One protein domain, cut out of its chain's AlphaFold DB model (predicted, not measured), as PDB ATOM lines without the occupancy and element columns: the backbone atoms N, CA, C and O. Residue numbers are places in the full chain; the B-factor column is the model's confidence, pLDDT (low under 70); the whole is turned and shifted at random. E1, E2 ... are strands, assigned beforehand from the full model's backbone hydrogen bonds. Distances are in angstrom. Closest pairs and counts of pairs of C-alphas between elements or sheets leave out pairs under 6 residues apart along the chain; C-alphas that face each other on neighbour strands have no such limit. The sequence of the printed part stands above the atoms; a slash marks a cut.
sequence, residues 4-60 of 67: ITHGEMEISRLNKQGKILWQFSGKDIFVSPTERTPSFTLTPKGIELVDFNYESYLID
ATOM      1  N   ILE A   4     174.736 198.433  86.164       96.38
ATOM      2  CA  ILE A   4     175.515 197.488  86.961       96.38
ATOM      3  C   ILE A   4     174.642 196.253  87.143       96.38
ATOM      4  O   ILE A   4     173.481 196.363  87.534       96.38
ATOM      5  N   THR A   5     175.194 195.087  86.835       95.06
ATOM      6  CA  THR A   5     174.553 193.791  87.055       95.06
ATOM      7  C   THR A   5     175.531 192.866  87.758       95.06
ATOM      8  O   THR A   5     176.741 192.998  87.569       95.06
ATOM      9  N   HIS A   6     175.021 191.943  88.565       92.75
ATOM     10  CA  HIS A   6     175.835 190.916  89.193       92.75
ATOM     11  C   HIS A   6     175.171 189.545  89.030       92.75
ATOM     12  O   HIS A   6     173.949 189.416  89.118       92.75
ATOM     13  N   GLY A   7     175.993 188.540  88.747       89.50
ATOM     14  CA  GLY A   7     175.651 187.129  88.865       89.50
ATOM     15  C   GLY A   7     176.096 186.583  90.221       89.50
ATOM     16  O   GLY A   7     176.296 187.341  91.171       89.50
ATOM     17  N   GLU A   8     176.279 185.264  90.301       91.00
ATOM     18  CA  GLU A   8     176.751 184.616  91.529       91.00
ATOM     19  C   GLU A   8     178.203 184.971  91.853       91.00
ATOM     20  O   GLU A   8     178.484 185.295  92.992       91.00
ATOM     21  N   MET A   9     179.118 184.954  90.879       93.06
ATOM     22  CA  MET A   9     180.557 185.194  91.116       93.06
ATOM     23  C   MET A   9     181.093 186.486  90.503       93.06
ATOM     24  O   MET A   9     182.232 186.878  90.758       93.06
ATOM     25  N   GLU A  10     180.301 187.134  89.651       95.81
ATOM     26  CA  GLU A  10     180.784 188.218  88.804       95.81
ATOM     27  C   GLU A  10     179.878 189.430  88.880       95.81
ATOM     28  O   GLU A  10     178.656 189.321  88.954       95.81
ATOM     29  N   ILE A  11     180.492 190.598  88.777       96.38
ATOM     30  CA  ILE A  11     179.819 191.873  88.589       96.38
ATOM     31  C   ILE A  11     180.303 192.497  87.285       96.38
ATOM     32  O   ILE A  11     181.479 192.421  86.932       96.38
ATOM     33  N   SER A  12     179.384 193.099  86.542       97.50
ATOM     34  CA  SER A  12     179.671 193.728  85.258       97.50
ATOM     35  C   SER A  12     179.020 195.095  85.168       97.50
ATOM     36  O   SER A  12     177.854 195.275  85.535       97.50
ATOM     37  N   ARG A  13     179.756 196.050  84.599       97.38
ATOM     38  CA  ARG A  13     179.179 197.303  84.118       97.38
ATOM     39  C   ARG A  13     178.901 197.184  82.634       97.38
ATOM     40  O   ARG A  13     179.795 196.850  81.858       97.38
ATOM     41  N   LEU A  14     177.674 197.483  82.239       98.00
ATOM     42  CA  LEU A  14     177.218 197.429  80.858       98.00
ATOM     43  C   LEU A  14     176.832 198.827  80.394       98.00
ATOM     44  O   LEU A  14     176.179 199.563  81.131       98.00
ATOM     45  N   ASN A  15     177.150 199.180  79.154       96.94
ATOM     46  CA  ASN A  15     176.507 200.339  78.538       96.94
ATOM     47  C   ASN A  15     175.038 200.027  78.182       96.94
ATOM     48  O   ASN A  15     174.579 198.886  78.280       96.94
ATOM     49  N   LYS A  16     174.290 201.029  77.706       96.00
ATOM     50  CA  LYS A  16     172.868 200.865  77.337       96.00
ATOM     51  C   LYS A  16     172.593 199.856  76.218       96.00
ATOM     52  O   LYS A  16     171.456 199.429  76.059       96.00
ATOM     53  N   GLN A  17     173.605 199.486  75.440       96.94
ATOM     54  CA  GLN A  17     173.505 198.485  74.378       96.94
ATOM     55  C   GLN A  17     173.837 197.070  74.881       96.94
ATOM     56  O   GLN A  17     173.884 196.139  74.083       96.94
ATOM     57  N   GLY A  18     174.093 196.903  76.184       94.75
ATOM     58  CA  GLY A  18     174.464 195.624  76.788       94.75
ATOM     59  C   GLY A  18     175.933 195.245  76.588       94.75
ATOM     60  O   GLY A  18     176.319 194.124  76.905       94.75
ATOM     61  N   LYS A  19     176.779 196.152  76.078       97.62
ATOM     62  CA  LYS A  19     178.218 195.890  75.954       97.62
ATOM     63  C   LYS A  19     178.877 195.992  77.326       97.62
ATOM     64  O   LYS A  19     178.751 197.024  77.984       97.62
ATOM     65  N   ILE A  20     179.644 194.967  77.693       97.25
ATOM     66  CA  ILE A  20     180.485 194.966  78.892       97.25
ATOM     67  C   ILE A  20     181.559 196.054  78.760       97.25
ATOM     68  O   ILE A  20     182.346 196.060  77.811       97.25
ATOM     69  N   LEU A  21     181.551 196.994  79.703       97.44
ATOM     70  CA  LEU A  21     182.570 198.029  79.868       97.44
ATOM     71  C   LEU A  21     183.727 197.503  80.718       97.44
ATOM     72  O   LEU A  21     184.884 197.673  80.348       97.44
ATOM     73  N   TRP A  22     183.398 196.833  81.821       97.56
ATOM     74  CA  TRP A  22     184.337 196.091  82.655       97.56
ATOM     75  C   TRP A  22     183.604 194.976  83.401       97.56
ATOM     76  O   TRP A  22     182.379 195.017  83.563       97.56
ATOM     77  N   GLN A  23     184.375 193.992  83.855       97.38
ATOM     78  CA  GLN A  23     183.908 192.873  84.659       97.38
ATOM     79  C   GLN A  23     184.914 192.595  85.778       97.38
ATOM     80  O   GLN A  23     186.121 192.729  85.578       97.38
ATOM     81  N   PHE A  24     184.401 192.225  86.945       96.62
ATOM     82  CA  PHE A  24     185.189 191.747  88.070       96.62
ATOM     83  C   PHE A  24     184.609 190.426  88.565       96.62
ATOM     84  O   PHE A  24     183.388 190.298  88.697       96.62
ATOM     85  N   SER A  25     185.495 189.485  88.879       94.62
ATOM     86  CA  SER A  25     185.145 188.188  89.453       94.62
ATOM     87  C   SER A  25     185.749 188.095  90.851       94.62
ATOM     88  O   SER A  25     186.940 188.361  91.041       94.62
ATOM     89  N   GLY A  26     184.915 187.750  91.831       91.12
ATOM     90  CA  GLY A  26     185.359 187.489  93.198       91.12
ATOM     91  C   GLY A  26     186.143 186.182  93.298       91.12
ATOM     92  O   GLY A  26     186.254 185.423  92.333       91.12
ATOM     93  N   LYS A  27     186.682 185.894  94.487       92.31
ATOM     94  CA  LYS A  27     187.287 184.582  94.767       92.31
ATOM     95  C   LYS A  27     186.234 183.478  94.894       92.31
ATOM     96  O   LYS A  27     186.538 182.325  94.604       92.31
ATOM     97  N   ASP A  28     185.034 183.839  95.338       91.31
ATOM     98  CA  ASP A  28     183.912 182.937  95.595       91.31
ATOM     99  C   ASP A  28     182.576 183.636  95.266       91.31
ATOM    100  O   ASP A  28     182.560 184.773  94.784       91.31
ATOM    101  N   ILE A  29     181.452 182.966  95.510       92.06
ATOM    102  CA  ILE A  29     180.110 183.486  95.235       92.06
ATOM    103  C   ILE A  29     179.754 184.671  96.153       92.06
ATOM    104  O   ILE A  29     179.985 184.639  97.361       92.06
ATOM    105  N   PHE A  30     179.121 185.704  95.600       91.44
ATOM    106  CA  PHE A  30     178.567 186.869  96.296       91.44
ATOM    107  C   PHE A  30     177.233 186.540  96.970       91.44
ATOM    108  O   PHE A  30     176.182 187.125  96.688       91.44
ATOM    109  N   VAL A  31     177.277 185.587  97.894       86.94
ATOM    110  CA  VAL A  31     176.149 185.187  98.733       86.94
ATOM    111  C   VAL A  31     176.548 185.397 100.178       86.94
ATOM    112  O   VAL A  31     177.604 184.947 100.602       86.94
ATOM    113  N   SER A  32     175.676 186.045 100.947       81.38
ATOM    114  CA  SER A  32     175.850 186.162 102.388       81.38
ATOM    115  C   SER A  32     175.006 185.099 103.093       81.38
ATOM    116  O   SER A  32     173.777 185.216 103.097       81.38
ATOM    117  N   PRO A  33     175.612 184.052 103.686       73.88
ATOM    118  CA  PRO A  33     174.863 182.949 104.301       73.88
ATOM    119  C   PRO A  33     174.067 183.387 105.533       73.88
ATOM    120  O   PRO A  33     173.115 182.734 105.954       73.88
ATOM    121  N   THR A  34     174.479 184.501 106.134       78.12
ATOM    122  CA  THR A  34     173.828 185.118 107.281       78.12
ATOM    123  C   THR A  34     173.321 186.489 106.855       78.12
ATOM    124  O   THR A  34     174.138 187.349 106.545       78.12
ATOM    125  N   GLU A  35     172.013 186.750 106.925       68.50
ATOM    126  CA  GLU A  35     171.373 188.011 106.474       68.50
ATOM    127  C   GLU A  35     171.883 189.309 107.150       68.50
ATOM    128  O   GLU A  35     171.377 190.400 106.906       68.50
ATOM    129  N   ARG A  36     172.896 189.225 108.018       76.38
ATOM    130  CA  ARG A  36     173.495 190.354 108.735       76.38
ATOM    131  C   ARG A  36     174.359 191.257 107.856       76.38
ATOM    132  O   ARG A  36     174.545 192.417 108.212       76.38
ATOM    133  N   THR A  37     174.887 190.744 106.747       83.44
ATOM    134  CA  THR A  37     175.776 191.501 105.853       83.44
ATOM    135  C   THR A  37     175.271 191.376 104.422       83.44
ATOM    136  O   THR A  37     175.205 190.255 103.928       83.44
ATOM    137  N   PRO A  38     174.901 192.466 103.736       91.06
ATOM    138  CA  PRO A  38     174.575 192.405 102.316       91.06
ATOM    139  C   PRO A  38     175.792 191.944 101.502       91.06
ATOM    140  O   PRO A  38     176.894 192.439 101.727       91.06
ATOM    141  N   SER A  39     175.608 191.031 100.545       93.19
ATOM    142  CA  SER A  39     176.692 190.613  99.638       93.19
ATOM    143  C   SER A  39     176.959 191.610  98.510       93.19
ATOM    144  O   SER A  39     178.000 191.537  97.864       93.19
ATOM    145  N   PHE A  40     176.037 192.548  98.286       94.12
ATOM    146  CA  PHE A  40     176.126 193.592  97.274       94.12
ATOM    147  C   PHE A  40     175.508 194.885  97.809       94.12
ATOM    148  O   PHE A  40     174.367 194.893  98.279       94.12
ATOM    149  N   THR A  41     176.235 196.000  97.744       94.88
ATOM    150  CA  THR A  41     175.716 197.332  98.088       94.88
ATOM    151  C   THR A  41     176.331 198.404  97.193       94.88
ATOM    152  O   THR A  41     177.545 198.476  97.014       94.88
ATOM    153  N   LEU A  42     175.482 199.272  96.637       95.19
ATOM    154  CA  LEU A  42     175.922 200.464  95.912       95.19
ATOM    155  C   LEU A  42     176.080 201.633  96.881       95.19
ATOM    156  O   LEU A  42     175.160 201.963  97.628       95.19
ATOM    157  N   THR A  43     177.230 202.297  96.827       95.62
ATOM    158  CA  THR A  43     177.535 203.474  97.646       95.62
ATOM    159  C   THR A  43     178.072 204.613  96.774       95.62
ATOM    160  O   THR A  43     178.482 204.392  95.631       95.62
ATOM    161  N   PRO A  44     178.169 205.846  97.299       95.44
ATOM    162  CA  PRO A  44     178.856 206.925  96.591       95.44
ATOM    163  C   PRO A  44     180.339 206.646  96.297       95.44
ATOM    164  O   PRO A  44     180.895 207.261  95.393       95.44
ATOM    165  N   LYS A  45     180.993 205.747  97.051       94.31
ATOM    166  CA  LYS A  45     182.417 205.412  96.872       94.31
ATOM    167  C   LYS A  45     182.656 204.321  95.831       94.31
ATOM    168  O   LYS A  45     183.772 204.204  95.340       94.31
ATOM    169  N   GLY A  46     181.637 203.526  95.524       95.75
ATOM    170  CA  GLY A  46     181.759 202.369  94.651       95.75
ATOM    171  C   GLY A  46     180.797 201.260  95.047       95.75
ATOM    172  O   GLY A  46     179.772 201.495  95.695       95.75
ATOM    173  N   ILE A  47     181.154 200.049  94.647       96.94
ATOM    174  CA  ILE A  47     180.372 198.838  94.827       96.94
ATOM    175  C   ILE A  47     181.053 197.991  95.895       96.94
ATOM    176  O   ILE A  47     182.194 197.560  95.721       96.94
ATOM    177  N   GLU A  48     180.353 197.793  97.006       96.12
ATOM    178  CA  GLU A  48     180.783 196.932  98.101       96.12
ATOM    179  C   GLU A  48     180.263 195.517  97.849       96.12
ATOM    180  O   GLU A  48     179.060 195.320  97.647       96.12
ATOM    181  N   LEU A  49     181.178 194.548  97.846       94.75
ATOM    182  CA  LEU A  49     180.877 193.131  97.684       94.75
ATOM    183  C   LEU A  49     181.408 192.346  98.875       94.75
ATOM    184  O   LEU A  49     182.484 192.649  99.395       94.75
ATOM    185  N   VAL A  50     180.673 191.310  99.261       93.56
ATOM    186  CA  VAL A  50     181.116 190.321 100.245       93.56
ATOM    187  C   VAL A  50     180.859 188.940  99.664       93.56
ATOM    188  O   VAL A  50     179.736 188.652  99.242       93.56
ATOM    189  N   ASP A  51     181.898 188.111  99.607       93.06
ATOM    190  CA  ASP A  51     181.763 186.725  99.160       93.06
ATOM    191  C   ASP A  51     181.387 185.769 100.301       93.06
ATOM    192  O   ASP A  51     181.292 186.152 101.471       93.06
ATOM    193  N   PHE A  52     181.158 184.505  99.953       91.25
ATOM    194  CA  PHE A  52     180.760 183.447 100.880       91.25
ATOM    195  C   PHE A  52     181.732 183.257 102.055       91.25
ATOM    196  O   PHE A  52     181.317 182.875 103.150       91.25
ATOM    197  N   ASN A  53     183.020 183.551 101.847       91.69
ATOM    198  CA  ASN A  53     184.061 183.450 102.867       91.69
ATOM    199  C   ASN A  53     184.221 184.749 103.673       91.69
ATOM    200  O   ASN A  53     185.157 184.868 104.464       91.69
ATOM    201  N   TYR A  54     183.300 185.703 103.507       90.62
ATOM    202  CA  TYR A  54     183.327 187.037 104.101       90.62
ATOM    203  C   TYR A  54     184.527 187.893 103.664       90.62
ATOM    204  O   TYR A  54     184.873 188.863 104.346       90.62
ATOM    205  N   GLU A  55     185.147 187.591 102.518       92.00
ATOM    206  CA  GLU A  55     186.122 188.504 101.925       92.00
ATOM    207  C   GLU A  55     185.378 189.708 101.343       92.00
ATOM    208  O   GLU A  55     184.385 189.566 100.624       92.00
ATOM    209  N   SER A  56     185.854 190.908 101.675       93.38
ATOM    210  CA  SER A  56     185.240 192.163 101.245       93.38
ATOM    211  C   SER A  56     185.995 192.766 100.071       93.38
ATOM    212  O   SER A  56     187.216 192.899 100.158       93.38
ATOM    213  N   TYR A  57     185.269 193.249  99.070       95.31
ATOM    214  CA  TYR A  57     185.825 193.973  97.931       95.31
ATOM    215  C   TYR A  57     185.159 195.342  97.825       95.31
ATOM    216  O   TYR A  57     183.942 195.463  97.993       95.31
ATOM    217  N   LEU A  58     185.943 196.372  97.516       96.88
ATOM    218  CA  LEU A  58     185.423 197.677  97.112       96.88
ATOM    219  C   LEU A  58     185.919 198.000  95.709       96.88
ATOM    220  O   LEU A  58     187.117 198.192  95.499       96.88
ATOM    221  N   ILE A  59     184.989 198.104  94.767       97.00
ATOM    222  CA  ILE A  59     185.285 198.379  93.360       97.00
ATOM    223  C   ILE A  59     184.748 199.764  93.021       97.00
ATOM    224  O   ILE A  59     183.581 200.057  93.286       97.00
ATOM    225  N   ASP A  60     185.575 200.630  92.447       96.50
ATOM    226  CA  ASP A  60     185.088 201.907  91.929       96.50
ATOM    227  C   ASP A  60     184.277 201.734  90.632       96.50
ATOM    228  O   ASP A  60     184.215 200.668  90.019       96.50
TER     229      ASP A  60
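This is residues 4 to 60 of the 67 residues of an uncharacterized protein of Capnocytophaga sp (UniProt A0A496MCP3). Two small sheets of three strands each, E1 E2 E3 and E4 E5 E6, stand partly face to face like the two arms of an open V, with clear space between their strands. The V is wide at the turns 15 to 19 and 44 to 45 and narrower where the long link, residues 26 to 39, crosses from one sheet to the other. You have 57 printed residues, with six named strands in the order E1, E2, E3, E4, E5, E6 along the chain, and no named helix. Both sheets are antiparallel, in the orders E1 - E2 - E3 and E4 - E5 - E6; the class is all strand, with 27 of the 57 residues in named elements, under half. The whole is compact, with a radius of gyration of the C-alphas of 11.4 A, yet elongated, spanning 35 by 22 by 16 A.

Begin with E2, residues 10 to 14, the inner strand of the first sheet. On its edges look for E1, residues 4 to 6, and E3, residues 20 to 25; the three form a meander, each strand the antiparallel neighbour of the one before. E1 and E2 are a hairpin at 156 degrees, with N 12 and O 5 2.8 A apart, within hydrogen-bond range. E2 and E3 are a hairpin at 168 degrees, with N 21 and O 13 at 2.8 A. Now go to the second meander: E5, residues 46 to 50, is the inner strand between E4, residues 40 to 43, and E6, residues 56 to 59. In the hairpin E4 and E5, at 156 degrees, N 41 and O 48 are 2.9 A apart; in the hairpin E5 and E6, at 157 degrees, N 47 and O 59 are 2.8 A apart. The strands of one sheet are apart from those of the other, E3 and E6 only just, their closest C-alphas 8.5 A apart.

Find C-alpha 4 at (175.515, 197.488, 86.961), where E1 begins its 6.9 A. E2 runs 12.7 A, and E3, the longest strand by residues, runs 13.4 A to C-alpha 25 at (185.145, 188.188, 89.453). Past the link, E4 covers 10.0 A, E5 13.3 A and E6 10.0 A, ending at C-alpha 59, (185.285, 198.379, 93.360).

Look for the two C-alphas farthest apart at Gln 17 and Thr 34, 35.5 A. The printed part, 4 to 60, has no cut. The link E3 to E4, 14 residues, is long; the other four are tight. The mean pLDDT of the printed part is 92.7, and residue 35 is under 70.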